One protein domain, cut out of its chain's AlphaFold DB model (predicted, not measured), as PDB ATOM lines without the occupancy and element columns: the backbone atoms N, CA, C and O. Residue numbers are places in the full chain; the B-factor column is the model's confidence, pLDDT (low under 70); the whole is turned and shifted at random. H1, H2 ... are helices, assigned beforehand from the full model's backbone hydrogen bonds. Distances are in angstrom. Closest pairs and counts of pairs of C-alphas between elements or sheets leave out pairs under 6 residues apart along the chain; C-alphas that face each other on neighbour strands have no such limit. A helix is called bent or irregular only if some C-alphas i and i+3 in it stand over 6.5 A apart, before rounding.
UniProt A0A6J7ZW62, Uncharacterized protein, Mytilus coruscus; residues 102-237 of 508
ATOM      1  N   GLU A 102     213.958 220.339 257.803       57.12
ATOM      2  CA  GLU A 102     214.024 219.429 258.960       57.12
ATOM      3  C   GLU A 102     213.374 220.040 260.208       57.12
ATOM      4  O   GLU A 102     212.707 219.335 260.972       57.12
ATOM      5  N   MET A 103     213.552 221.349 260.438       54.56
ATOM      6  CA  MET A 103     212.841 222.043 261.519       54.56
ATOM      7  C   MET A 103     211.335 222.039 261.269       54.56
ATOM      8  O   MET A 103     210.584 221.757 262.196       54.56
ATOM      9  N   TRP A 104     210.899 222.272 260.030       57.41
ATOM     10  CA  TRP A 104     209.492 222.229 259.638       57.41
ATOM     11  C   TRP A 104     208.899 220.827 259.706       57.41
ATOM     12  O   TRP A 104     207.795 220.695 260.211       57.41
ATOM     13  N   GLY A 105     209.622 219.783 259.292       61.19
ATOM     14  CA  GLY A 105     209.181 218.395 259.464       61.19
ATOM     15  C   GLY A 105     209.036 218.015 260.941       61.19
ATOM     16  O   GLY A 105     208.042 217.401 261.324       61.19
ATOM     17  N   THR A 106     209.971 218.464 261.789       65.19
ATOM     18  CA  THR A 106     209.858 218.304 263.250       65.19
ATOM     19  C   THR A 106     208.628 219.048 263.776       65.19
ATOM     20  O   THR A 106     207.774 218.441 264.406       65.19
ATOM     21  N   LEU A 107     208.487 220.339 263.454       51.06
ATOM     22  CA  LEU A 107     207.408 221.191 263.957       51.06
ATOM     23  C   LEU A 107     206.025 220.772 263.435       51.06
ATOM     24  O   LEU A 107     205.040 220.923 264.145       51.06
ATOM     25  N   ALA A 108     205.929 220.263 262.206       56.41
ATOM     26  CA  ALA A 108     204.689 219.733 261.649       56.41
ATOM     27  C   ALA A 108     204.271 218.453 262.383       56.41
ATOM     28  O   ALA A 108     203.112 218.339 262.764       56.41
ATOM     29  N   SER A 109     205.216 217.546 262.660       63.75
ATOM     30  CA  SER A 109     204.975 216.364 263.498       63.75
ATOM     31  C   SER A 109     204.564 216.752 264.926       63.75
ATOM     32  O   SER A 109     203.548 216.277 265.432       63.75
ATOM     33  N   ASP A 110     205.277 217.704 265.542       57.22
ATOM     34  CA  ASP A 110     204.940 218.251 266.860       57.22
ATOM     35  C   ASP A 110     203.522 218.855 266.869       57.22
ATOM     36  O   ASP A 110     202.742 218.576 267.779       57.22
ATOM     37  N   LEU A 111     203.159 219.651 265.854       50.50
ATOM     38  CA  LEU A 111     201.841 220.284 265.733       50.50
ATOM     39  C   LEU A 111     200.721 219.265 265.495       50.50
ATOM     40  O   LEU A 111     199.705 219.349 266.179       50.50
ATOM     41  N   VAL A 112     200.915 218.284 264.606       57.31
ATOM     42  CA  VAL A 112     199.966 217.176 264.391       57.31
ATOM     43  C   VAL A 112     199.766 216.384 265.688       57.31
ATOM     44  O   VAL A 112     198.632 216.124 266.069       57.31
ATOM     45  N   SER A 113     200.833 216.109 266.449       57.81
ATOM     46  CA  SER A 113     200.733 215.465 267.773       57.81
ATOM     47  C   SER A 113     200.056 216.330 268.853       57.81
ATOM     48  O   SER A 113     199.639 215.815 269.893       57.81
ATOM     49  N   CYS A 114     199.928 217.642 268.619       45.78
ATOM     50  CA  CYS A 114     199.230 218.579 269.501       45.78
ATOM     51  C   CYS A 114     197.760 218.804 269.108       45.78
ATOM     52  O   CYS A 114     196.987 219.290 269.944       45.78
ATOM     53  N   GLU A 115     197.349 218.477 267.878       52.59
ATOM     54  CA  GLU A 115     195.941 218.524 267.485       52.59
ATOM     55  C   GLU A 115     195.210 217.288 268.030       52.59
ATOM     56  O   GLU A 115     195.390 216.163 267.584       52.59
ATOM     57  N   LEU A 116     194.334 217.510 269.017       55.31
ATOM     58  CA  LEU A 116     193.539 216.476 269.708       55.31
ATOM     59  C   LEU A 116     192.548 215.701 268.814       55.31
ATOM     60  O   LEU A 116     191.769 214.896 269.327       55.31
ATOM     61  N   LYS A 117     192.514 215.992 267.515       60.16
ATOM     62  CA  LYS A 117     191.677 215.326 266.528       60.16
ATOM     63  C   LYS A 117     192.359 215.426 265.170       60.16
ATOM     64  O   LYS A 117     192.515 216.534 264.666       60.16
ATOM     65  N   ASP A 118     192.702 214.285 264.585       61.09
ATOM     66  CA  ASP A 118     193.135 214.243 263.195       61.09
ATOM     67  C   ASP A 118     191.926 214.468 262.266       61.09
ATOM     68  O   ASP A 118     190.815 213.990 262.511       61.09
ATOM     69  N   TYR A 119     192.142 215.233 261.201       66.62
ATOM     70  CA  TYR A 119     191.160 215.481 260.149       66.62
ATOM     71  C   TYR A 119     191.416 214.617 258.903       66.62
ATOM     72  O   TYR A 119     190.588 214.625 257.992       66.62
ATOM     73  N   SER A 120     192.493 213.820 258.871       69.44
ATOM     74  CA  SER A 120     192.680 212.737 257.894       69.44
ATOM     75  C   SER A 120     191.513 211.738 257.941       69.44
ATOM     76  O   SER A 120     190.985 211.372 256.893       69.44
ATOM     77  N   GLU A 121     191.004 211.426 259.144       76.06
ATOM     78  CA  GLU A 121     189.786 210.633 259.368       76.06
ATOM     79  C   GLU A 121     188.567 211.202 258.629       76.06
ATOM     80  O   GLU A 121     187.729 210.457 258.129       76.06
ATOM     81  N   ALA A 122     188.440 212.531 258.555       76.19
ATOM     82  CA  ALA A 122     187.330 213.159 257.845       76.19
ATOM     83  C   ALA A 122     187.495 213.022 256.324       76.19
ATOM     84  O   ALA A 122     186.502 212.856 255.616       76.19
ATOM     85  N   LEU A 123     188.732 213.040 255.813       80.31
ATOM     86  CA  LEU A 123     189.006 212.807 254.396       80.31
ATOM     87  C   LEU A 123     188.796 211.333 254.012       80.31
ATOM     88  O   LEU A 123     188.206 211.072 252.966       80.31
ATOM     89  N   SER A 124     189.200 210.375 254.857       87.69
ATOM     90  CA  SER A 124     188.901 208.954 254.625       87.69
ATOM     91  C   SER A 124     187.392 208.692 254.663       87.69
ATOM     92  O   SER A 124     186.867 208.067 253.747       87.69
ATOM     93  N   GLN A 125     186.658 209.273 255.618       87.06
ATOM     94  CA  GLN A 125     185.190 209.209 255.659       87.06
ATOM     95  C   GLN A 125     184.535 209.801 254.400       87.06
ATOM     96  O   GLN A 125     183.597 209.205 253.875       87.06
ATOM     97  N   VAL A 126     185.034 210.925 253.871       86.00
ATOM     98  CA  VAL A 126     184.544 211.494 252.601       86.00
ATOM     99  C   VAL A 126     184.812 210.552 251.422       86.00
ATOM    100  O   VAL A 126     183.911 210.352 250.612       86.00
ATOM    101  N   MET A 127     185.988 209.919 251.345       89.62
ATOM    102  CA  MET A 127     186.291 208.928 250.299       89.62
ATOM    103  C   MET A 127     185.435 207.657 250.433       89.62
ATOM    104  O   MET A 127     184.947 207.141 249.430       89.62
ATOM    105  N   ALA A 128     185.172 207.183 251.655       91.00
ATOM    106  CA  ALA A 128     184.262 206.065 251.906       91.00
ATOM    107  C   ALA A 128     182.815 206.388 251.497       91.00
ATOM    108  O   ALA A 128     182.132 205.541 250.924       91.00
ATOM    109  N   VAL A 129     182.342 207.608 251.773       90.06
ATOM    110  CA  VAL A 129     181.019 208.074 251.334       90.06
ATOM    111  C   VAL A 129     180.974 208.210 249.813       90.06
ATOM    112  O   VAL A 129     180.025 207.716 249.213       90.06
ATOM    113  N   ALA A 130     182.005 208.779 249.177       88.38
ATOM    114  CA  ALA A 130     182.105 208.853 247.719       88.38
ATOM    115  C   ALA A 130     182.027 207.455 247.084       88.38
ATOM    116  O   ALA A 130     181.120 207.201 246.304       88.38
ATOM    117  N   GLY A 131     182.861 206.503 247.513       90.25
ATOM    118  CA  GLY A 131     182.853 205.127 246.998       90.25
ATOM    119  C   GLY A 131     181.583 204.311 247.290       90.25
ATOM    120  O   GLY A 131     181.429 203.228 246.731       90.25
ATOM    121  N   ASN A 132     180.684 204.803 248.149       89.94
ATOM    122  CA  ASN A 132     179.371 204.202 248.419       89.94
ATOM    123  C   ASN A 132     178.199 204.963 247.766       89.94
ATOM    124  O   ASN A 132     177.097 204.421 247.706       89.94
ATOM    125  N   LEU A 133     178.418 206.198 247.306       89.75
ATOM    126  CA  LEU A 133     177.489 206.968 246.469       89.75
ATOM    127  C   LEU A 133     177.787 206.801 244.972       89.75
ATOM    128  O   LEU A 133     176.889 207.006 244.155       89.75
ATOM    129  N   GLU A 134     179.020 206.422 244.626       87.62
ATOM    130  CA  GLU A 134     179.420 206.023 243.280       87.62
ATOM    131  C   GLU A 134     178.511 204.880 242.823       87.62
ATOM    132  O   GLU A 134     178.414 203.832 243.469       87.62
ATOM    133  N   ASN A 135     177.742 205.147 241.773       76.12
ATOM    134  CA  ASN A 135     176.518 204.407 241.507       76.12
ATOM    135  C   ASN A 135     176.871 203.030 240.918       76.12
ATOM    136  O   ASN A 135     177.517 203.002 239.870       76.12
ATOM    137  N   PRO A 136     176.466 201.895 241.530       63.97
ATOM    138  CA  PRO A 136     176.898 200.553 241.129       63.97
ATOM    139  C   PRO A 136     176.173 200.041 239.871       63.97
ATOM    140  O   PRO A 136     175.720 198.896 239.815       63.97
ATOM    141  N   TYR A 137     176.065 200.886 238.845       67.00
ATOM    142  CA  TYR A 137     175.850 200.407 237.489       67.00
ATOM    143  C   TYR A 137     177.026 199.496 237.117       67.00
ATOM    144  O   TYR A 137     178.177 199.868 237.360       67.00
ATOM    145  N   PRO A 138     176.774 198.299 236.556       68.94
ATOM    146  CA  PRO A 138     177.856 197.476 236.041       68.94
ATOM    147  C   PRO A 138     178.593 198.285 234.962       68.94
ATOM    148  O   PRO A 138     177.921 198.923 234.148       68.94
ATOM    149  N   PRO A 139     179.937 198.296 234.951       73.75
ATOM    150  CA  PRO A 139     180.691 199.126 234.021       73.75
ATOM    151  C   PRO A 139     180.306 198.795 232.571       73.75
ATOM    152  O   PRO A 139     180.334 197.631 232.170       73.75
ATOM    153  N   ASP A 140     179.949 199.823 231.786       79.31
ATOM    154  CA  ASP A 140     179.413 199.691 230.414       79.31
ATOM    155  C   ASP A 140     180.360 198.947 229.444       79.31
ATOM    156  O   ASP A 140     179.954 198.498 228.371       79.31
ATOM    157  N   SER A 141     181.633 198.816 229.824       85.38
ATOM    158  CA  SER A 141     182.639 197.951 229.208       85.38
ATOM    159  C   SER A 141     183.435 197.241 230.311       85.38
ATOM    160  O   SER A 141     183.724 197.881 231.323       85.38
ATOM    161  N   PRO A 142     183.887 195.983 230.123       84.38
ATOM    162  CA  PRO A 142     184.864 195.355 231.023       84.38
ATOM    163  C   PRO A 142     186.203 196.116 231.114       84.38
ATOM    164  O   PRO A 142     186.972 195.860 232.035       84.38
ATOM    165  N   ASP A 143     186.473 197.045 230.189       88.25
ATOM    166  CA  ASP A 143     187.656 197.917 230.192       88.25
ATOM    167  C   ASP A 143     187.433 199.263 230.923       88.25
ATOM    168  O   ASP A 143     188.322 200.119 230.920       88.25
ATOM    169  N   ALA A 144     186.246 199.512 231.492       89.88
ATOM    170  CA  ALA A 144     185.956 200.744 232.227       89.88
ATOM    171  C   ALA A 144     186.324 200.603 233.723       89.88
ATOM    172  O   ALA A 144     186.003 199.580 234.328       89.88
ATOM    173  N   PRO A 145     186.982 201.611 234.331       91.69
ATOM    174  CA  PRO A 145     187.568 201.480 235.663       91.69
ATOM    175  C   PRO A 145     186.539 201.510 236.799       91.69
ATOM    176  O   PRO A 145     185.613 202.325 236.797       91.69
ATOM    177  N   ASP A 146     186.761 200.689 237.825       93.00
ATOM    178  CA  ASP A 146     185.942 200.685 239.043       93.00
ATOM    179  C   ASP A 146     186.326 201.837 239.993       93.00
ATOM    180  O   ASP A 146     187.159 201.706 240.901       93.00
ATOM    181  N   TYR A 147     185.663 202.981 239.811       92.50
ATOM    182  CA  TYR A 147     185.804 204.139 240.695       92.50
ATOM    183  C   TYR A 147     185.363 203.864 242.146       92.50
ATOM    184  O   TYR A 147     185.944 204.448 243.062       92.50
ATOM    185  N   SER A 148     184.421 202.945 242.406       93.75
ATOM    186  CA  SER A 148     184.032 202.574 243.779       93.75
ATOM    187  C   SER A 148     185.193 201.884 244.500       93.75
ATOM    188  O   SER A 148     185.529 202.254 245.632       93.75
ATOM    189  N   SER A 149     185.875 200.948 243.833       94.12
ATOM    190  CA  SER A 149     187.091 200.313 244.357       94.12
ATOM    191  C   SER A 149     188.251 201.302 244.509       94.12
ATOM    192  O   SER A 149     188.930 201.263 245.537       94.12
ATOM    193  N   ILE A 150     188.437 202.250 243.580       95.00
ATOM    194  CA  ILE A 150     189.427 203.338 243.724       95.00
ATOM    195  C   ILE A 150     189.143 204.180 244.979       95.00
ATOM    196  O   ILE A 150     190.035 204.361 245.811       95.00
ATOM    197  N   TYR A 151     187.912 204.664 245.170       94.75
ATOM    198  CA  TYR A 151     187.551 205.474 246.338       94.75
ATOM    199  C   TYR A 151     187.685 204.695 247.656       94.75
ATOM    200  O   TYR A 151     188.187 205.237 248.644       94.75
ATOM    201  N   ARG A 152     187.319 203.407 247.676       94.88
ATOM    202  CA  ARG A 152     187.504 202.522 248.839       94.88
ATOM    203  C   ARG A 152     188.978 202.270 249.153       94.88
ATOM    204  O   ARG A 152     189.359 202.314 250.320       94.88
ATOM    205  N   TYR A 153     189.820 202.076 248.141       95.88
ATOM    206  CA  TYR A 153     191.267 201.926 248.307       95.88
ATOM    207  C   TYR A 153     191.919 203.206 248.851       95.88
ATOM    208  O   TYR A 153     192.674 203.155 249.823       95.88
ATOM    209  N   MET A 154     191.557 204.373 248.307       92.38
ATOM    210  CA  MET A 154     192.027 205.669 248.814       92.38
ATOM    211  C   MET A 154     191.532 205.946 250.242       92.38
ATOM    212  O   MET A 154     192.295 206.445 251.068       92.38
ATOM    213  N   SER A 155     190.293 205.564 250.572       94.25
ATOM    214  CA  SER A 155     189.783 205.600 251.947       94.25
ATOM    215  C   SER A 155     190.602 204.714 252.891       94.25
ATOM    216  O   SER A 155     190.911 205.149 253.997       94.25
ATOM    217  N   ALA A 156     190.956 203.493 252.477       94.25
ATOM    218  CA  ALA A 156     191.730 202.559 253.295       94.25
ATOM    219  C   ALA A 156     193.159 203.067 253.559       94.25
ATOM    220  O   ALA A 156     193.613 203.033 254.702       94.25
ATOM    221  N   ILE A 157     193.824 203.634 252.540       92.88
ATOM    222  CA  ILE A 157     195.120 204.319 252.695       92.88
ATOM    223  C   ILE A 157     195.021 205.441 253.733       92.88
ATOM    224  O   ILE A 157     195.838 205.505 254.649       92.88
ATOM    225  N   LEU A 158     194.023 206.321 253.604       87.81
ATOM    226  CA  LEU A 158     193.861 207.482 254.484       87.81
ATOM    227  C   LEU A 158     193.447 207.104 255.916       87.81
ATOM    228  O   LEU A 158     193.753 207.844 256.844       87.81
ATOM    229  N   ALA A 159     192.765 205.972 256.102       88.81
ATOM    230  CA  ALA A 159     192.396 205.441 257.413       88.81
ATOM    231  C   ALA A 159     193.477 204.540 258.046       88.81
ATOM    232  O   ALA A 159     193.332 204.145 259.201       88.81
ATOM    233  N   GLY A 160     194.538 204.184 257.308       89.75
ATOM    234  CA  GLY A 160     195.572 203.253 257.768       89.75
ATOM    235  C   GLY A 160     195.082 201.813 257.970       89.75
ATOM    236  O   GLY A 160     195.653 201.087 258.782       89.75
ATOM    237  N   THR A 161     194.013 201.404 257.278       93.56
ATOM    238  CA  THR A 161     193.417 200.061 257.390       93.56
ATOM    239  C   THR A 161     193.980 199.093 256.348       93.56
ATOM    240  O   THR A 161     194.690 199.499 255.427       93.56
ATOM    241  N   ASP A 162     193.615 197.810 256.453       94.94
ATOM    242  CA  ASP A 162     193.898 196.822 255.409       94.94
ATOM    243  C   ASP A 162     193.414 197.315 254.035       94.94
ATOM    244  O   ASP A 162     192.301 197.832 253.887       94.94
ATOM    245  N   LEU A 163     194.279 197.174 253.030       95.12
ATOM    246  CA  LEU A 163     194.027 197.672 251.682       95.12
ATOM    247  C   LEU A 163     193.165 196.668 250.898       95.12
ATOM    248  O   LEU A 163     193.537 195.491 250.827       95.12
ATOM    249  N   PRO A 164     192.048 197.092 250.275       94.81
ATOM    250  CA  PRO A 164     191.285 196.216 249.394       94.81
ATOM    251  C   PRO A 164     192.116 195.848 248.158       94.81
ATOM    252  O   PRO A 164     192.981 196.613 247.725       94.81
ATOM    253  N   TYR A 165     191.836 194.684 247.567       95.75
ATOM    254  CA  TYR A 165     192.409 194.342 246.265       95.75
ATOM    255  C   TYR A 165     191.929 195.348 245.213       95.75
ATOM    256  O   TYR A 165     190.745 195.677 245.160       95.75
ATOM    257  N   LEU A 166     192.856 195.811 244.379       95.88
ATOM    258  CA  LEU A 166     192.625 196.820 243.356       95.88
ATOM    259  C   LEU A 166     193.104 196.261 242.010       95.88
ATOM    260  O   LEU A 166     194.177 195.658 241.941       95.88
ATOM    261  N   GLY A 167     192.307 196.417 240.951       95.12
ATOM    262  CA  GLY A 167     192.648 195.906 239.623       95.12
ATOM    263  C   GLY A 167     193.841 196.636 238.999       95.12
ATOM    264  O   GLY A 167     194.250 197.706 239.450       95.12
ATOM    265  N   TYR A 168     194.442 196.049 237.959       96.44
ATOM    266  CA  TYR A 168     195.632 196.623 237.313       96.44
ATOM    267  C   TYR A 168     195.364 198.004 236.688       96.44
ATOM    268  O   TYR A 168     196.236 198.874 236.737       96.44
ATOM    269  N   LEU A 169     194.163 198.213 236.141       95.75
ATOM    270  CA  LEU A 169     193.725 199.484 235.562       95.75
ATOM    271  C   LEU A 169     193.582 200.556 236.651       95.75
ATOM    272  O   LEU A 169     194.171 201.632 236.564       95.75
ATOM    273  N   GLU A 170     192.868 200.223 237.721       95.44
ATOM    274  CA  GLU A 170     192.632 201.085 238.875       95.44
ATOM    275  C   GLU A 170     193.938 201.420 239.609       95.44
ATOM    276  O   GLU A 170     194.128 202.556 240.042       95.44
ATOM    277  N   CYS A 171     194.878 200.471 239.697       96.75
ATOM    278  CA  CYS A 171     196.224 200.708 240.222       96.75
ATOM    279  C   CYS A 171     196.991 201.746 239.391       96.75
ATOM    280  O   CYS A 171     197.643 202.613 239.974       96.75
ATOM    281  N   SER A 172     196.902 201.691 238.055       96.44
ATOM    282  CA  SER A 172     197.516 202.702 237.181       96.44
ATOM    283  C   SER A 172     196.886 204.074 237.411       96.44
ATOM    284  O   SER A 172     197.606 205.048 237.603       96.44
ATOM    285  N   ILE A 173     195.553 204.147 237.490       95.25
ATOM    286  CA  ILE A 173     194.824 205.400 237.738       95.25
ATOM    287  C   ILE A 173     195.203 205.999 239.101       95.25
ATOM    288  O   ILE A 173     195.487 207.193 239.188       95.25
ATOM    289  N   VAL A 174     195.273 205.191 240.165       94.75
ATOM    290  CA  VAL A 174     195.726 205.656 241.488       94.75
ATOM    291  C   VAL A 174     197.186 206.117 241.451       94.75
ATOM    292  O   VAL A 174     197.508 207.146 242.043       94.75
ATOM    293  N   GLN A 175     198.069 205.414 240.738       94.00
ATOM    294  CA  GLN A 175     199.463 205.830 240.583       94.00
ATOM    295  C   GLN A 175     199.583 207.169 239.832       94.00
ATOM    296  O   GLN A 175     200.317 208.050 240.281       94.00
ATOM    297  N   ASP A 176     198.837 207.361 238.743       93.81
ATOM    298  CA  ASP A 176     198.842 208.602 237.964       93.81
ATOM    299  C   ASP A 176     198.242 209.778 238.754       93.81
ATOM    300  O   ASP A 176     198.790 210.883 238.731       93.81
ATOM    301  N   LEU A 177     197.184 209.545 239.543       86.56
ATOM    302  CA  LEU A 177     196.635 210.532 240.480       86.56
ATOM    303  C   LEU A 177     197.649 210.924 241.569       86.56
ATOM    304  O   LEU A 177     197.763 212.103 241.907       86.56
ATOM    305  N   LEU A 178     198.419 209.966 242.097       86.12
ATOM    306  CA  LEU A 178     199.473 210.235 243.079       86.12
ATOM    307  C   LEU A 178     200.656 211.000 242.464       86.12
ATOM    308  O   LEU A 178     201.168 211.924 243.098       86.12
ATOM    309  N   HIS A 179     201.065 210.689 241.231       85.44
ATOM    310  CA  HIS A 179     202.070 211.481 240.512       85.44
ATOM    311  C   HIS A 179     201.571 212.900 240.217       85.44
ATOM    312  O   HIS A 179     202.279 213.861 240.512       85.44
ATOM    313  N   GLY A 180     200.333 213.050 239.735       82.75
ATOM    314  CA  GLY A 180     199.708 214.354 239.512       82.75
ATOM    315  C   GLY A 180     199.591 215.186 240.791       82.75
ATOM    316  O   GLY A 180     199.820 216.394 240.757       82.75
ATOM    317  N   LEU A 181     199.327 214.557 241.942       75.94
ATOM    318  CA  LEU A 181     199.350 215.221 243.247       75.94
ATOM    319  C   LEU A 181     200.770 215.665 243.639       75.94
ATOM    320  O   LEU A 181     200.948 216.798 244.082       75.94
ATOM    321  N   VAL A 182     201.785 214.816 243.448       76.00
ATOM    322  CA  VAL A 182     203.194 215.153 243.727       76.00
ATOM    323  C   VAL A 182     203.678 216.311 242.854       76.00
ATOM    324  O   VAL A 182     204.264 217.258 243.380       76.00
ATOM    325  N   ASP A 183     203.405 216.288 241.549       82.69
ATOM    326  CA  ASP A 183     203.787 217.377 240.648       82.69
ATOM    327  C   ASP A 183     202.969 218.651 240.910       82.69
ATOM    328  O   ASP A 183     203.528 219.749 240.856       82.69
ATOM    329  N   THR A 184     201.697 218.537 241.310       76.62
ATOM    330  CA  THR A 184     200.902 219.680 241.804       76.62
ATOM    331  C   THR A 184     201.557 220.305 243.036       76.62
ATOM    332  O   THR A 184     201.840 221.501 243.035       76.62
ATOM    333  N   ILE A 185     201.883 219.515 244.065       70.00
ATOM    334  CA  ILE A 185     202.566 219.985 245.287       70.00
ATOM    335  C   ILE A 185     203.920 220.633 244.954       70.00
ATOM    336  O   ILE A 185     204.293 221.637 245.559       70.00
ATOM    337  N   ARG A 186     204.645 220.088 243.971       73.31
ATOM    338  CA  ARG A 186     205.965 220.563 243.535       73.31
ATOM    339  C   ARG A 186     205.925 221.853 242.709       73.31
ATOM    340  O   ARG A 186     206.891 222.612 242.746       73.31
ATOM    341  N   THR A 187     204.861 222.076 241.939       81.25
ATOM    342  CA  THR A 187     204.699 223.249 241.055       81.25
ATOM    343  C   THR A 187     203.871 224.374 241.674       81.25
ATOM    344  O   THR A 187     203.947 225.511 241.209       81.25
ATOM    345  N   SER A 188     203.113 224.086 242.732       77.12
ATOM    346  CA  SER A 188     202.315 225.073 243.459       77.12
ATOM    347  C   SER A 188     203.175 226.146 244.120       77.12
ATOM    348  O   SER A 188     204.165 225.842 244.790       77.12
ATOM    349  N   ASP A 189     202.744 227.407 244.026       79.56
ATOM    350  CA  ASP A 189     203.350 228.487 244.804       79.56
ATOM    351  C   ASP A 189     202.964 228.374 246.286       79.56
ATOM    352  O   ASP A 189     201.992 228.956 246.775       79.56
ATOM    353  N   THR A 190     203.769 227.613 247.023       76.88
ATOM    354  CA  THR A 190     203.618 227.451 248.469       76.88
ATOM    355  C   THR A 190     204.112 228.674 249.261       76.88
ATOM    356  O   THR A 190     203.994 228.681 250.487       76.88
ATOM    357  N   SER A 191     204.615 229.744 248.622       75.00
ATOM    358  CA  SER A 191     205.255 230.885 249.306       75.00
ATOM    359  C   SER A 191     204.363 231.548 250.359       75.00
ATOM    360  O   SER A 191     204.834 231.842 251.459       75.00
ATOM    361  N   LYS A 192     203.058 231.735 250.089       72.00
ATOM    362  CA  LYS A 192     202.134 232.305 251.094       72.00
ATOM    363  C   LYS A 192     201.906 231.354 252.279       72.00
ATOM    364  O   LYS A 192     201.754 231.820 253.408       72.00
ATOM    365  N   GLN A 193     201.934 230.037 252.060       67.75
ATOM    366  CA  GLN A 193     201.862 229.046 253.141       67.75
ATOM    367  C   GLN A 193     203.145 229.053 253.977       67.75
ATOM    368  O   GLN A 193     203.072 229.059 255.202       67.75
ATOM    369  N   GLN A 194     204.312 229.112 253.324       71.56
ATOM    370  CA  GLN A 194     205.611 229.210 253.989       71.56
ATOM    371  C   GLN A 194     205.692 230.478 254.851       71.56
ATOM    372  O   GLN A 194     206.084 230.399 256.011       71.56
ATOM    373  N   GLU A 195     205.243 231.631 254.343       76.69
ATOM    374  CA  GLU A 195     205.158 232.877 255.115       76.69
ATOM    375  C   GLU A 195     204.217 232.747 256.328       76.69
ATOM    376  O   GLU A 195     204.579 233.133 257.442       76.69
ATOM    377  N   ILE A 196     203.037 232.146 256.147       75.00
ATOM    378  CA  ILE A 196     202.100 231.829 257.237       75.00
ATOM    379  C   ILE A 196     202.758 230.929 258.296       75.00
ATOM    380  O   ILE A 196     202.661 231.213 259.492       75.00
ATOM    381  N   MET A 197     203.468 229.878 257.882       70.75
ATOM    382  CA  MET A 197     204.175 228.963 258.782       70.75
ATOM    383  C   MET A 197     205.305 229.670 259.538       70.75
ATOM    384  O   MET A 197     205.361 229.573 260.764       70.75
ATOM    385  N   ILE A 198     206.146 230.447 258.848       76.75
ATOM    386  CA  ILE A 198     207.208 231.283 259.439       76.75
ATOM    387  C   ILE A 198     206.622 232.220 260.507       76.75
ATOM    388  O   ILE A 198     207.142 232.293 261.624       76.75
ATOM    389  N   ASN A 199     205.484 232.861 260.223       79.62
ATOM    390  CA  ASN A 199     204.789 233.716 261.184       79.62
ATOM    391  C   ASN A 199     204.230 232.927 262.389       79.62
ATOM    392  O   ASN A 199     204.387 233.386 263.524       79.62
ATOM    393  N   LYS A 200     203.666 231.717 262.204       81.31
ATOM    394  CA  LYS A 200     203.297 230.820 263.327       81.31
ATOM    395  C   LYS A 200     204.507 230.487 264.197       81.31
ATOM    396  O   LYS A 200     204.449 230.653 265.414       81.31
ATOM    397  N   TYR A 201     205.609 230.052 263.587       79.25
ATOM    398  CA  TYR A 201     206.825 229.678 264.305       79.25
ATOM    399  C   TYR A 201     207.396 230.852 265.098       79.25
ATOM    400  O   TYR A 201     207.708 230.688 266.276       79.25
ATOM    401  N   HIS A 202     207.456 232.055 264.523       81.19
ATOM    402  CA  HIS A 202     207.887 233.247 265.256       81.19
ATOM    403  C   HIS A 202     206.939 233.623 266.404       81.19
ATOM    404  O   HIS A 202     207.421 234.031 267.461       81.19
ATOM    405  N   LEU A 203     205.619 233.459 266.263       80.75
ATOM    406  CA  LEU A 203     204.668 233.682 267.363       80.75
ATOM    407  C   LEU A 203     204.834 232.670 268.509       80.75
ATOM    408  O   LEU A 203     204.717 233.061 269.671       80.75
ATOM    409  N   LEU A 204     205.110 231.401 268.190       78.56
ATOM    410  CA  LEU A 204     205.227 230.301 269.157       78.56
ATOM    411  C   LEU A 204     206.617 230.208 269.817       78.56
ATOM    412  O   LEU A 204     206.712 229.855 270.989       78.56
ATOM    413  N   THR A 205     207.688 230.548 269.092       77.25
ATOM    414  CA  THR A 205     209.082 230.523 269.596       77.25
ATOM    415  C   THR A 205     209.591 231.874 270.099       77.25
ATOM    416  O   THR A 205     210.662 231.940 270.709       77.25
ATOM    417  N   SER A 206     208.821 232.953 269.910       81.38
ATOM    418  CA  SER A 206     209.041 234.226 270.607       81.38
ATOM    419  C   SER A 206     209.227 233.972 272.100       81.38
ATOM    420  O   SER A 206     208.384 233.329 272.726       81.38
ATOM    421  N   LYS A 207     210.317 234.500 272.678       84.19
ATOM    422  CA  LYS A 207     210.660 234.315 274.098       84.19
ATOM    423  C   LYS A 207     209.437 234.591 274.975       84.19
ATOM    424  O   LYS A 207     208.955 235.723 275.033       84.19
ATOM    425  N   ILE A 208     208.955 233.534 275.627       79.81
ATOM    426  CA  ILE A 208     207.783 233.561 276.500       79.81
ATOM    427  C   ILE A 208     208.115 234.470 277.683       79.81
ATOM    428  O   ILE A 208     208.905 234.101 278.553       79.81
ATOM    429  N   ASP A 209     207.531 235.666 277.707       82.06
ATOM    430  CA  ASP A 209     207.660 236.564 278.849       82.06
ATOM    431  C   ASP A 209     206.828 236.001 280.002       82.06
ATOM    432  O   ASP A 209     205.599 236.072 279.988       82.06
ATOM    433  N   ILE A 210     207.506 235.412 280.987       84.19
ATOM    434  CA  ILE A 210     206.890 234.771 282.157       84.19
ATOM    435  C   ILE A 210     205.995 235.767 282.916       84.19
ATOM    436  O   ILE A 210     204.954 235.376 283.445       84.19
ATOM    437  N   ASN A 211     206.350 237.055 282.903       90.44
ATOM    438  CA  ASN A 211     205.600 238.111 283.578       90.44
ATOM    439  C   ASN A 211     204.327 238.509 282.810       90.44
ATOM    440  O   ASN A 211     203.410 239.077 283.394       90.44
ATOM    441  N   ASN A 212     204.234 238.180 281.515       90.44
ATOM    442  CA  ASN A 212     203.115 238.546 280.649       90.44
ATOM    443  C   ASN A 212     202.443 237.322 280.003       90.44
ATOM    444  O   ASN A 212     202.299 237.198 278.783       90.44
ATOM    445  N   THR A 213     201.982 236.407 280.861       85.19
ATOM    446  CA  THR A 213     201.238 235.194 280.468       85.19
ATOM    447  C   THR A 213     200.064 235.506 279.524       85.19
ATOM    448  O   THR A 213     199.849 234.777 278.556       85.19
ATOM    449  N   MET A 214     199.340 236.612 279.739       86.19
ATOM    450  CA  MET A 214     198.200 237.007 278.899       86.19
ATOM    451  C   MET A 214     198.609 237.366 277.459       86.19
ATOM    452  O   MET A 214     197.943 236.938 276.514       86.19
ATOM    453  N   LEU A 215     199.719 238.090 277.265       86.00
ATOM    454  CA  LEU A 215     200.266 238.381 275.934       86.00
ATOM    455  C   LEU A 215     200.676 237.095 275.204       86.00
ATOM    456  O   LEU A 215     200.389 236.945 274.018       86.00
ATOM    457  N   ASN A 216     201.296 236.145 275.910       80.38
ATOM    458  CA  ASN A 216     201.693 234.864 275.322       80.38
ATOM    459  C   ASN A 216     200.468 234.028 274.915       80.38
ATOM    460  O   ASN A 216     200.420 233.529 273.795       80.38
ATOM    461  N   VAL A 217     199.419 233.964 275.749       79.94
ATOM    462  CA  VAL A 217     198.141 233.325 275.375       79.94
ATOM    463  C   VAL A 217     197.510 234.009 274.153       79.94
ATOM    464  O   VAL A 217     196.992 233.319 273.273       79.94
ATOM    465  N   LYS A 218     197.586 235.344 274.041       84.81
ATOM    466  CA  LYS A 218     197.108 236.084 272.859       84.81
ATOM    467  C   LYS A 218     197.917 235.740 271.597       84.81
ATOM    468  O   LYS A 218     197.311 235.517 270.553       84.81
ATOM    469  N   ARG A 219     199.250 235.619 271.693       82.56
ATOM    470  CA  ARG A 219     200.132 235.168 270.593       82.56
ATOM    471  C   ARG A 219     199.803 233.746 270.138       82.56
ATOM    472  O   ARG A 219     199.577 233.540 268.950       82.56
ATOM    473  N   CYS A 220     199.702 232.791 271.066       78.00
ATOM    474  CA  CYS A 220     199.360 231.405 270.735       78.00
ATOM    475  C   CYS A 220     197.974 231.304 270.081       78.00
ATOM    476  O   CYS A 220     197.827 230.614 269.078       78.00
ATOM    477  N   ARG A 221     196.971 232.049 270.575       78.19
ATOM    478  CA  ARG A 221     195.644 232.113 269.935       78.19
ATOM    479  C   ARG A 221     195.698 232.675 268.512       78.19
ATOM    480  O   ARG A 221     195.015 232.133 267.653       78.19
ATOM    481  N   LYS A 222     196.510 233.705 268.233       84.81
ATOM    482  CA  LYS A 222     196.693 234.205 266.856       84.81
ATOM    483  C   LYS A 222     197.353 233.168 265.943       84.81
ATOM    484  O   LYS A 222     196.862 232.948 264.840       84.81
ATOM    485  N   ALA A 223     198.400 232.489 266.421       80.56
ATOM    486  CA  ALA A 223     199.095 231.442 265.665       80.56
ATOM    487  C   ALA A 223     198.190 230.241 265.329       80.56
ATOM    488  O   ALA A 223     198.253 229.728 264.214       80.56
ATOM    489  N   VAL A 224     197.336 229.817 266.270       75.06
ATOM    490  CA  VAL A 224     196.357 228.731 266.069       75.06
ATOM    491  C   VAL A 224     195.220 229.165 265.138       75.06
ATOM    492  O   VAL A 224     194.905 228.458 264.189       75.06
ATOM    493  N   ASN A 225     194.644 230.354 265.344       79.69
ATOM    494  CA  ASN A 225     193.493 230.841 264.569       79.69
ATOM    495  C   ASN A 225     193.845 231.349 263.153       79.69
ATOM    496  O   ASN A 225     192.971 231.890 262.479       79.69
ATOM    497  N   ASN A 226     195.104 231.236 262.717       79.25
ATOM    498  CA  ASN A 226     195.623 231.830 261.479       79.25
ATOM    499  C   ASN A 226     195.444 233.370 261.374       79.25
ATOM    500  O   ASN A 226     195.383 233.916 260.273       79.25
ATOM    501  N   ASP A 227     195.373 234.098 262.499       81.56
ATOM    502  CA  ASP A 227     195.234 235.565 262.499       81.56
ATOM    503  C   ASP A 227     196.593 236.255 262.307       81.56
ATOM    504  O   ASP A 227     197.262 236.665 263.262       81.56
ATOM    505  N   PHE A 228     196.975 236.408 261.040       80.00
ATOM    506  CA  PHE A 228     198.161 237.156 260.609       80.00
ATOM    507  C   PHE A 228     197.831 238.571 260.115       80.00
ATOM    508  O   PHE A 228     198.675 239.214 259.492       80.00
ATOM    509  N   SER A 229     196.634 239.092 260.416       82.69
ATOM    510  CA  SER A 229     196.200 240.416 259.946       82.69
ATOM    511  C   SER A 229     197.134 241.550 260.403       82.69
ATOM    512  O   SER A 229     197.330 242.522 259.677       82.69
ATOM    513  N   ASP A 230     197.776 241.399 261.568       79.50
ATOM    514  CA  ASP A 230     198.823 242.307 262.060       79.50
ATOM    515  C   ASP A 230     200.083 242.290 261.172       79.50
ATOM    516  O   ASP A 230     200.717 243.326 260.995       79.50
ATOM    517  N   PHE A 231     200.454 241.133 260.607       73.56
ATOM    518  CA  PHE A 231     201.645 240.977 259.764       73.56
ATOM    519  C   PHE A 231     201.420 241.556 258.366       73.56
ATOM    520  O   PHE A 231     202.293 242.263 257.871       73.56
ATOM    521  N   GLU A 232     200.248 241.330 257.762       77.88
ATOM    522  CA  GLU A 232     199.883 241.960 256.484       77.88
ATOM    523  C   GLU A 232     199.830 243.496 256.638       77.88
ATOM    524  O   GLU A 232     200.458 244.217 255.861       77.88
ATOM    525  N   LYS A 233     199.214 244.014 257.715       84.88
ATOM    526  CA  LYS A 233     199.253 245.453 258.057       84.88
ATOM    527  C   LYS A 233     200.685 245.965 258.240       84.88
ATOM    528  O   LYS A 233     201.061 246.953 257.621       84.88
ATOM    529  N   ALA A 234     201.513 245.267 259.017       80.31
ATOM    530  CA  ALA A 234     202.908 245.641 259.254       80.31
ATOM    531  C   ALA A 234     203.852 245.366 258.061       80.31
ATOM    532  O   ALA A 234     205.047 245.646 258.161       80.31
ATOM    533  N   ARG A 235     203.363 244.805 256.950       78.31
ATOM    534  CA  ARG A 235     204.080 244.697 255.667       78.31
ATOM    535  C   ARG A 235     203.662 245.801 254.692       78.31
ATOM    536  O   ARG A 235     204.482 246.222 253.880       78.31
ATOM    537  N   ASN A 236     202.419 246.270 254.812       83.62
ATOM    538  CA  ASN A 236     201.831 247.329 253.993       83.62
ATOM    539  C   ASN A 236     202.019 248.740 254.584       83.62
ATOM    540  O   ASN A 236     201.831 249.716 253.866       83.62
ATOM    541  N   ASP A 237     202.401 248.860 255.860       88.44
ATOM    542  CA  ASP A 237     202.819 250.119 256.493       88.44
ATOM    543  C   ASP A 237     204.059 250.708 255.775       88.44
ATOM    544  O   ASP A 237     205.146 250.120 255.859       88.44
TER     545      ASP A 237
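Overview. This is residues 102 to 237 of the 508 residues of an uncharacterized protein of Mytilus coruscus (UniProt A0A6J7ZW62). Two small groups of helices sit at opposite ends of a long, open rod: the helical hairpin H2 and H3 with the first part of H4 packed on it, and the helical hairpin H5 and H6 with H1 near H5. Residues 175 to 187 of H4 and, on the other side, the stretch from H1 to H2 bridge the two groups, with open space between; H7 follows H6 and touches no helix. The printed part has 136 residues with seven named helices, H1 to H7 in order, and no named strand; its class is all helix. It is only just loose, close to extended, with a radius of gyration of the C-alphas of 21.4 A and spans of 69 by 30 by 27 A.

Arrangement. H1, residues 102 to 114, touches no helix. H2, residues 120 to 133, touches H3, residues 147 to 159, as a helical hairpin, opposite ways at a shallow tilt of 18 degrees; the closest C-alphas, of Gly 131 and Ser 148, are 4.3 A apart. H3 touches H4, residues 168 to 187, with residues 147 to 150 alone, the same way at a steep tilt of 57 degrees; the closest C-alphas, of Ile 150 and Glu 170, are 6.2 A apart. H5, residues 191 to 205, is near H1. H5 touches H6, residues 210 to 224, as a helical hairpin, opposite ways at a shallow tilt of 22 degrees; the closest C-alphas, of Lys 200 and Ala 223, are 4.8 A apart. H7, residues 229 to 236, is only just apart from H5, the closest C-alphas being 8.0 A apart. Every O i to N i+4 pair is within hydrogen-bond range in H1, H2, H3, H4, H5 and H7, and 9 of 11 are in H6.

Along the chain. H1 begins at C-alpha 102, (214.024, 219.429, 258.960), and is 18.2 A long. H2 measures 19.9 A and H3 18.0 A. H4, the longest helix, runs 28.4 A to C-alpha 187 at (204.699, 223.249, 241.055). H5 measures 20.7 A. H6 measures 20.2 A and is irregular, with C-alphas 211 and 214 8.8 A apart. H7 measures 10.7 A and ends at C-alpha 236, (201.831, 247.329, 253.993).

Size, cuts and confidence. The two C-alphas farthest apart, of Ser 141 and Asn 211, are 71.4 A apart. The printed part has no cut. The link from H2 to H3, residues 134 to 146, is long. The mean pLDDT of the printed part is 80.7; residues 102 to 120, 136 to 138 and 193 are under 70.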